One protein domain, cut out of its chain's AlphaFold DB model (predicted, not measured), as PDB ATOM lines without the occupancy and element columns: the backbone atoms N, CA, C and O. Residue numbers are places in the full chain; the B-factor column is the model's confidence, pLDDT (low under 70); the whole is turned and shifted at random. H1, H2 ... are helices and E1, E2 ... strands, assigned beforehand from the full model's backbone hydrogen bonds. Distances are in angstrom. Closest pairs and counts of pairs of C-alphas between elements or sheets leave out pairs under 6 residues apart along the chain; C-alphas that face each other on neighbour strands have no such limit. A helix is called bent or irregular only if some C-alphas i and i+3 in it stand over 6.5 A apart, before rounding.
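This is residues 22 to 74 of the 74 residues of an uncharacterized protein of Chloroflexi bacterium (strain G233) (UniProt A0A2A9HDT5). What does a first look show? One helix, H1, lies over one face of a two-stranded antiparallel hairpin of E1 and E2, and the long loop of residues 46 to 64 runs out beyond one end of the hairpin and folds back. At the last printed residues, the chain turns back on E2, where residues 72 to 73 pair with residues 68 to 69. What is it built of? The printed part has 53 residues, with one named helix and two named strands in the order H1, E1, E2; the class is mixed, helices and strands, though under half of the residues are in these elements. How compact is it? It is only just loose, close to compact, with a radius of gyration of the C-alphas of 12.0 A, and its outline is a rod spanning 36 by 18 by 15 A.

Where does the helix lie? H1 takes residues 22 to 33, 16.5 A from first to last C-alpha, and C-alpha 22 is at (245.180, 201.805, 131.959). It is irregular, but only just: C-alphas 23 and 26 are 6.9 A apart. Where are the strands? E1 takes residues 39 to 45, 19.2 A long from C-alpha 39 at (240.318, 194.912, 145.240). E2 takes residues 65 to 69, 13.0 A long, and ends with C-alpha 69 at (241.366, 199.498, 144.819).

How does H1 stand to the strands? The closest C-alphas of H1 and E2 are those of Pro 26 and Leu 68, 7.2 A apart, and 2 pairs of their C-alphas are within 8 A. H1 and E1 are near each other, with 6 pairs of C-alphas within 10 A. Is the helix backbone complete? In H1, 6 of 8 O i to N i+4 pairs are within hydrogen-bond range. How do the strands pair? E1 and E2 form a hairpin, antiparallel, with 156 degrees between their directions. C-alphas 43 and 65 face each other at 4.5 A. N 42 and O 66, at 2.8 A, and N 68 and O 40, also at 2.8 A, are within hydrogen-bond range.

How far does it reach? The two C-alphas farthest apart are those of Ala 37 and Met 51, at 36.4 A. Is it whole, and how are its parts linked? The printed part has no cut; the link from H1 to E1 is tight, with 5 residues, and that from E1 to E2 is long, with 19. Where is confidence low? The mean pLDDT of the printed part is 84.8, and residues 49 to 53 of this predicted model are under 70.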
ATOM      1  N   ALA A  22     245.183 201.960 130.502       84.88
ATOM      2  CA  ALA A  22     245.180 201.805 131.959       84.88
ATOM      3  C   ALA A  22     244.215 202.778 132.663       84.88
ATOM      4  O   ALA A  22     243.464 202.366 133.542       84.88
ATOM      5  N   TRP A  23     244.176 204.050 132.251       85.62
ATOM      6  CA  TRP A  23     243.302 205.064 132.860       85.62
ATOM      7  C   TRP A  23     241.810 204.887 132.544       85.62
ATOM      8  O   TRP A  23     240.981 205.460 133.247       85.62
ATOM      9  N   GLU A  24     241.451 204.081 131.543       90.94
ATOM     10  CA  GLU A  24     240.056 203.738 131.228       90.94
ATOM     11  C   GLU A  24     239.588 202.460 131.942       90.94
ATOM     12  O   GLU A  24     238.386 202.187 132.003       90.94
ATOM     13  N   LEU A  25     240.510 201.703 132.555       89.06
ATOM     14  CA  LEU A  25     240.181 200.473 133.276       89.06
ATOM     15  C   LEU A  25     239.150 200.644 134.388       89.06
ATOM     16  O   LEU A  25     238.330 199.742 134.516       89.06
ATOM     17  N   PRO A  26     239.130 201.727 135.189       91.12
ATOM     18  CA  PRO A  26     238.063 201.923 136.165       91.12
ATOM     19  C   PRO A  26     236.668 201.921 135.537       91.12
ATOM     20  O   PRO A  26     235.766 201.251 136.034       91.12
ATOM     21  N   ALA A  27     236.492 202.640 134.426       91.94
ATOM     22  CA  ALA A  27     235.205 202.740 133.747       91.94
ATOM     23  C   ALA A  27     234.808 201.400 133.112       91.94
ATOM     24  O   ALA A  27     233.667 200.962 133.255       91.94
ATOM     25  N   TRP A  28     235.763 200.718 132.476       92.62
ATOM     26  CA  TRP A  28     235.549 199.375 131.944       92.62
ATOM     27  C   TRP A  28     235.205 198.370 133.054       92.62
ATOM     28  O   TRP A  28     234.201 197.670 132.964       92.62
ATOM     29  N   ALA A  29     235.971 198.340 134.145       91.62
ATOM     30  CA  ALA A  29     235.734 197.430 135.260       91.62
ATOM     31  C   ALA A  29     234.395 197.710 135.958       91.62
ATOM     32  O   ALA A  29     233.751 196.766 136.408       91.62
ATOM     33  N   ALA A  30     233.942 198.971 136.022       91.75
ATOM     34  CA  ALA A  30     232.603 199.303 136.515       91.75
ATOM     35  C   ALA A  30     231.519 198.689 135.626       91.75
ATOM     36  O   ALA A  30     230.541 198.154 136.141       91.75
ATOM     37  N   ALA A  31     231.698 198.747 134.304       92.12
ATOM     38  CA  ALA A  31     230.761 198.161 133.356       92.12
ATOM     39  C   ALA A  31     230.728 196.623 133.443       92.12
ATOM     40  O   ALA A  31     229.650 196.041 133.370       92.12
ATOM     41  N   GLU A  32     231.878 195.973 133.645       91.75
ATOM     42  CA  GLU A  32     231.974 194.507 133.742       91.75
ATOM     43  C   GLU A  32     231.529 193.953 135.103       91.75
ATOM     44  O   GLU A  32     230.825 192.947 135.175       91.75
ATOM     45  N   ALA A  33     231.956 194.580 136.204       87.56
ATOM     46  CA  ALA A  33     231.733 194.072 137.558       87.56
ATOM     47  C   ALA A  33     230.492 194.663 138.245       87.56
ATOM     48  O   ALA A  33     230.063 194.129 139.269       87.56
ATOM     49  N   GLY A  34     229.943 195.775 137.743       87.88
ATOM     50  CA  GLY A  34     228.810 196.512 138.324       87.88
ATOM     51  C   GLY A  34     229.116 197.254 139.635       87.88
ATOM     52  O   GLY A  34     228.537 198.305 139.895       87.88
ATOM     53  N   ASP A  35     230.042 196.739 140.445       88.62
ATOM     54  CA  ASP A  35     230.516 197.320 141.703       88.62
ATOM     55  C   ASP A  35     232.048 197.257 141.775       88.62
ATOM     56  O   ASP A  35     232.651 196.205 141.561       88.62
ATOM     57  N   LEU A  36     232.687 198.370 142.129       87.44
ATOM     58  CA  LEU A  36     234.141 198.510 142.226       87.44
ATOM     59  C   LEU A  36     234.690 198.448 143.663       87.44
ATOM     60  O   LEU A  36     235.895 198.613 143.841       87.44
ATOM     61  N   ALA A  37     233.856 198.184 144.675       91.06
ATOM     62  CA  ALA A  37     234.281 198.116 146.076       91.06
ATOM     63  C   ALA A  37     235.330 197.015 146.350       91.06
ATOM     64  O   ALA A  37     235.173 195.857 145.956       91.06
ATOM     65  N   GLY A  38     236.403 197.342 147.067       90.88
ATOM     66  CA  GLY A  38     237.494 196.414 147.371       90.88
ATOM     67  C   GLY A  38     238.526 196.289 146.247       90.88
ATOM     68  O   GLY A  38     238.754 197.224 145.483       90.88
ATOM     69  N   VAL A  39     239.199 195.135 146.173       93.12
ATOM     70  CA  VAL A  39     240.318 194.912 145.240       93.12
ATOM     71  C   VAL A  39     239.854 194.152 144.001       93.12
ATOM     72  O   VAL A  39     239.311 193.048 144.107       93.12
ATOM     73  N   ILE A  40     240.131 194.711 142.824       94.19
ATOM     74  CA  ILE A  40     239.971 194.048 141.527       94.19
ATOM     75  C   ILE A  40     241.342 193.931 140.859       94.19
ATOM     76  O   ILE A  40     242.045 194.916 140.671       94.19
ATOM     77  N   GLU A  41     241.720 192.722 140.474       95.00
ATOM     78  CA  GLU A  41     242.855 192.425 139.604       95.00
ATOM     79  C   GLU A  41     242.354 192.258 138.168       95.00
ATOM     80  O   GLU A  41     241.472 191.445 137.903       95.00
ATOM     81  N   VAL A  42     242.922 193.011 137.233       93.44
ATOM     82  CA  VAL A  42     242.628 192.925 135.803       93.44
ATOM     83  C   VAL A  42     243.820 192.290 135.102       93.44
ATOM     84  O   VAL A  42     244.857 192.928 134.949       93.44
ATOM     85  N   GLU A  43     243.677 191.035 134.679       92.94
ATOM     86  CA  GLU A  43     244.672 190.349 133.848       92.94
ATOM     87  C   GLU A  43     244.529 190.806 132.390       92.94
ATOM     88  O   GLU A  43     243.475 190.629 131.775       92.94
ATOM     89  N   VAL A  44     245.594 191.361 131.818       89.44
ATOM     90  CA  VAL A  44     245.645 191.799 130.421       89.44
ATOM     91  C   VAL A  44     246.178 190.667 129.547       89.44
ATOM     92  O   VAL A  44     247.342 190.255 129.631       89.44
ATOM     93  N   ARG A  45     245.310 190.153 128.675       87.12
ATOM     94  CA  ARG A  45     245.626 189.090 127.719       87.12
ATOM     95  C   ARG A  45     245.802 189.633 126.313       87.12
ATOM     96  O   ARG A  45     245.050 190.486 125.847       87.12
ATOM     97  N   HIS A  46     246.769 189.040 125.624       82.94
ATOM     98  CA  HIS A  46     247.160 189.389 124.267       82.94
ATOM     99  C   HIS A  46     247.039 188.131 123.402       82.94
ATOM    100  O   HIS A  46     247.736 187.155 123.685       82.94
ATOM    101  N   PRO A  47     246.148 188.106 122.399       74.88
ATOM    102  CA  PRO A  47     246.030 186.976 121.484       74.88
ATOM    103  C   PRO A  47     247.216 186.884 120.511       74.88
ATOM    104  O   PRO A  47     247.485 185.798 120.010       74.88
ATOM    105  N   ASP A  48     247.938 187.990 120.297       71.06
ATOM    106  CA  ASP A  48     249.118 188.074 119.426       71.06
ATOM    107  C   ASP A  48     250.270 188.835 120.123       71.06
ATOM    108  O   ASP A  48     250.505 190.018 119.860       71.06
ATOM    109  N   PRO A  49     250.912 188.231 121.140       63.41
ATOM    110  CA  PRO A  49     252.048 188.847 121.810       63.41
ATOM    111  C   PRO A  49     253.283 188.741 120.904       63.41
ATOM    112  O   PRO A  49     253.898 187.676 120.829       63.41
ATOM    113  N   GLU A  50     253.664 189.829 120.225       60.84
ATOM    114  CA  GLU A  50     254.945 189.866 119.511       60.84
ATOM    115  C   GLU A  50     256.129 189.700 120.493       60.84
ATOM    116  O   GLU A  50     256.047 190.010 121.685       60.84
ATOM    117  N   MET A  51     257.209 189.129 119.954       55.00
ATOM    118  CA  MET A  51     258.293 188.338 120.566       55.00
ATOM    119  C   MET A  51     258.909 188.770 121.916       55.00
ATOM    120  O   MET A  51     259.501 187.916 122.574       55.00
ATOM    121  N   ASP A  52     258.740 190.008 122.377       60.97
ATOM    122  CA  ASP A  52     259.372 190.519 123.610       60.97
ATOM    123  C   ASP A  52     258.448 190.504 124.838       60.97
ATOM    124  O   ASP A  52     258.805 190.960 125.927       60.97
ATOM    125  N   GLY A  53     257.241 189.950 124.688       65.88
ATOM    126  CA  GLY A  53     256.307 189.808 125.799       65.88
ATOM    127  C   GLY A  53     255.596 191.107 126.164       65.88
ATOM    128  O   GLY A  53     255.059 191.192 127.264       65.88
ATOM    129  N   SER A  54     255.545 192.088 125.262       70.50
ATOM    130  CA  SER A  54     254.628 193.227 125.323       70.50
ATOM    131  C   SER A  54     253.814 193.335 124.035       70.50
ATOM    132  O   SER A  54     254.222 192.885 122.967       70.50
ATOM    133  N   CYS A  55     252.615 193.897 124.133       79.12
ATOM    134  CA  CYS A  55     251.758 194.130 122.981       79.12
ATOM    135  C   CYS A  55     252.098 195.469 122.326       79.12
ATOM    136  O   CYS A  55     252.042 196.509 122.978       79.12
ATOM    137  N   ARG A  56     252.372 195.469 121.016       76.38
ATOM    138  CA  ARG A  56     252.676 196.694 120.248       76.38
ATOM    139  C   ARG A  56     251.547 197.730 120.224       76.38
ATOM    140  O   ARG A  56     251.800 198.880 119.892       76.38
ATOM    141  N   TRP A  57     250.312 197.308 120.501       76.81
ATOM    142  CA  TRP A  57     249.127 198.164 120.411       76.81
ATOM    143  C   TRP A  57     248.897 198.944 121.700       76.81
ATOM    144  O   TRP A  57     248.724 200.151 121.661       76.81
ATOM    145  N   CYS A  58     248.956 198.265 122.844       81.00
ATOM    146  CA  CYS A  58     248.676 198.882 124.137       81.00
ATOM    147  C   CYS A  58     249.907 199.074 125.032       81.00
ATOM    148  O   CYS A  58     249.798 199.635 126.117       81.00
ATOM    149  N   GLY A  59     251.071 198.555 124.635       79.25
ATOM    150  CA  GLY A  59     252.302 198.587 125.428       79.25
ATOM    151  C   GLY A  59     252.317 197.659 126.651       79.25
ATOM    152  O   GLY A  59     253.372 197.508 127.267       79.25
ATOM    153  N   ALA A  60     251.194 197.015 126.993       82.88
ATOM    154  CA  ALA A  60     251.084 196.153 128.165       82.88
ATOM    155  C   ALA A  60     251.913 194.869 128.022       82.88
ATOM    156  O   ALA A  60     252.062 194.312 126.927       82.88
ATOM    157  N   ARG A  61     252.445 194.380 129.142       83.94
ATOM    158  CA  ARG A  61     253.222 193.137 129.215       83.94
ATOM    159  C   ARG A  61     252.306 191.916 129.186       83.94
ATOM    160  O   ARG A  61     251.146 191.945 129.589       83.94
ATOM    161  N   ARG A  62     252.838 190.783 128.743       78.81
ATOM    162  CA  ARG A  62     252.140 189.500 128.725       78.81
ATOM    163  C   ARG A  62     251.749 189.104 130.147       78.81
ATOM    164  O   ARG A  62     252.620 188.908 130.988       78.81
ATOM    165  N   GLY A  63     250.446 188.930 130.375       79.06
ATOM    166  CA  GLY A  63     249.922 188.570 131.692       79.06
ATOM    167  C   GLY A  63     250.076 189.690 132.717       79.06
ATOM    168  O   GLY A  63     250.108 189.410 133.912       79.06
ATOM    169  N   GLU A  64     250.218 190.942 132.266       88.19
ATOM    170  CA  GLU A  64     250.193 192.098 133.153       88.19
ATOM    171  C   GLU A  64     248.899 192.100 133.962       88.19
ATOM    172  O   GLU A  64     247.813 191.904 133.416       88.19
ATOM    173  N   VAL A  65     249.026 192.282 135.273       91.88
ATOM    174  CA  VAL A  65     247.886 192.374 136.181       91.88
ATOM    175  C   VAL A  65     247.851 193.782 136.734       91.88
ATOM    176  O   VAL A  65     248.745 194.178 137.483       91.88
ATOM    177  N   VAL A  66     246.809 194.526 136.382       91.69
ATOM    178  CA  VAL A  66     246.571 195.863 136.923       91.69
ATOM    179  C   VAL A  66     245.588 195.773 138.072       91.69
ATOM    180  O   VAL A  66     244.572 195.087 137.984       91.69
ATOM    181  N   ARG A  67     245.897 196.451 139.175       93.50
ATOM    182  CA  ARG A  67     245.056 196.451 140.368       93.50
ATOM    183  C   ARG A  67     244.229 197.722 140.445       93.50
ATOM    184  O   ARG A  67     244.747 198.822 140.278       93.50
ATOM    185  N   LEU A  68     242.949 197.542 140.738       92.62
ATOM    186  CA  LEU A  68     242.037 198.590 141.151       92.62
ATOM    187  C   LEU A  68     241.704 198.390 142.630       92.62
ATOM    188  O   LEU A  68     241.341 197.285 143.036       92.62
ATOM    189  N   VAL A  69     241.811 199.450 143.422       93.56
ATOM    190  CA  VAL A  69     241.366 199.498 144.819       93.56
ATOM    191  C   VAL A  69     240.263 200.539 144.907       93.56
ATOM    192  O   VAL A  69     240.492 201.710 144.598       93.56
ATOM    193  N   ASP A  70     239.055 200.104 145.260       92.31
ATOM    194  CA  ASP A  70     237.856 200.949 145.323       92.31
ATOM    195  C   ASP A  70     237.657 201.776 144.038       92.31
ATOM    196  O   ASP A  70     237.389 202.980 144.056       92.31
ATOM    197  N   GLY A  71     237.860 201.117 142.893       89.56
ATOM    198  CA  GLY A  71     237.721 201.707 141.562       89.56
ATOM    199  C   GLY A  71     238.832 202.660 141.130       89.56
ATOM    200  O   GLY A  71     238.686 203.337 140.116       89.56
ATOM    201  N   LYS A  72     239.950 202.728 141.853       90.31
ATOM    202  CA  LYS A  72     241.114 203.541 141.478       90.31
ATOM    203  C   LYS A  72     242.293 202.654 141.135       90.31
ATOM    204  O   LYS A  72     242.511 201.657 141.813       90.31
ATOM    205  N   LEU A  73     243.063 203.039 140.121       90.19
ATOM    206  CA  LEU A  73     244.361 202.418 139.851       90.19
ATOM    207  C   LEU A  73     245.245 202.515 141.099       90.19
ATOM    208  O   LEU A  73     245.360 203.597 141.680       90.19
ATOM    209  N   ALA A  74     245.808 201.377 141.502       85.94
ATOM    210  CA  ALA A  74     246.701 201.240 142.649       85.94
ATOM    211  C   ALA A  74     248.177 201.245 142.245       85.94
ATOM    212  O   ALA A  74     248.485 200.780 141.122       85.94
TER     213      ALA A  74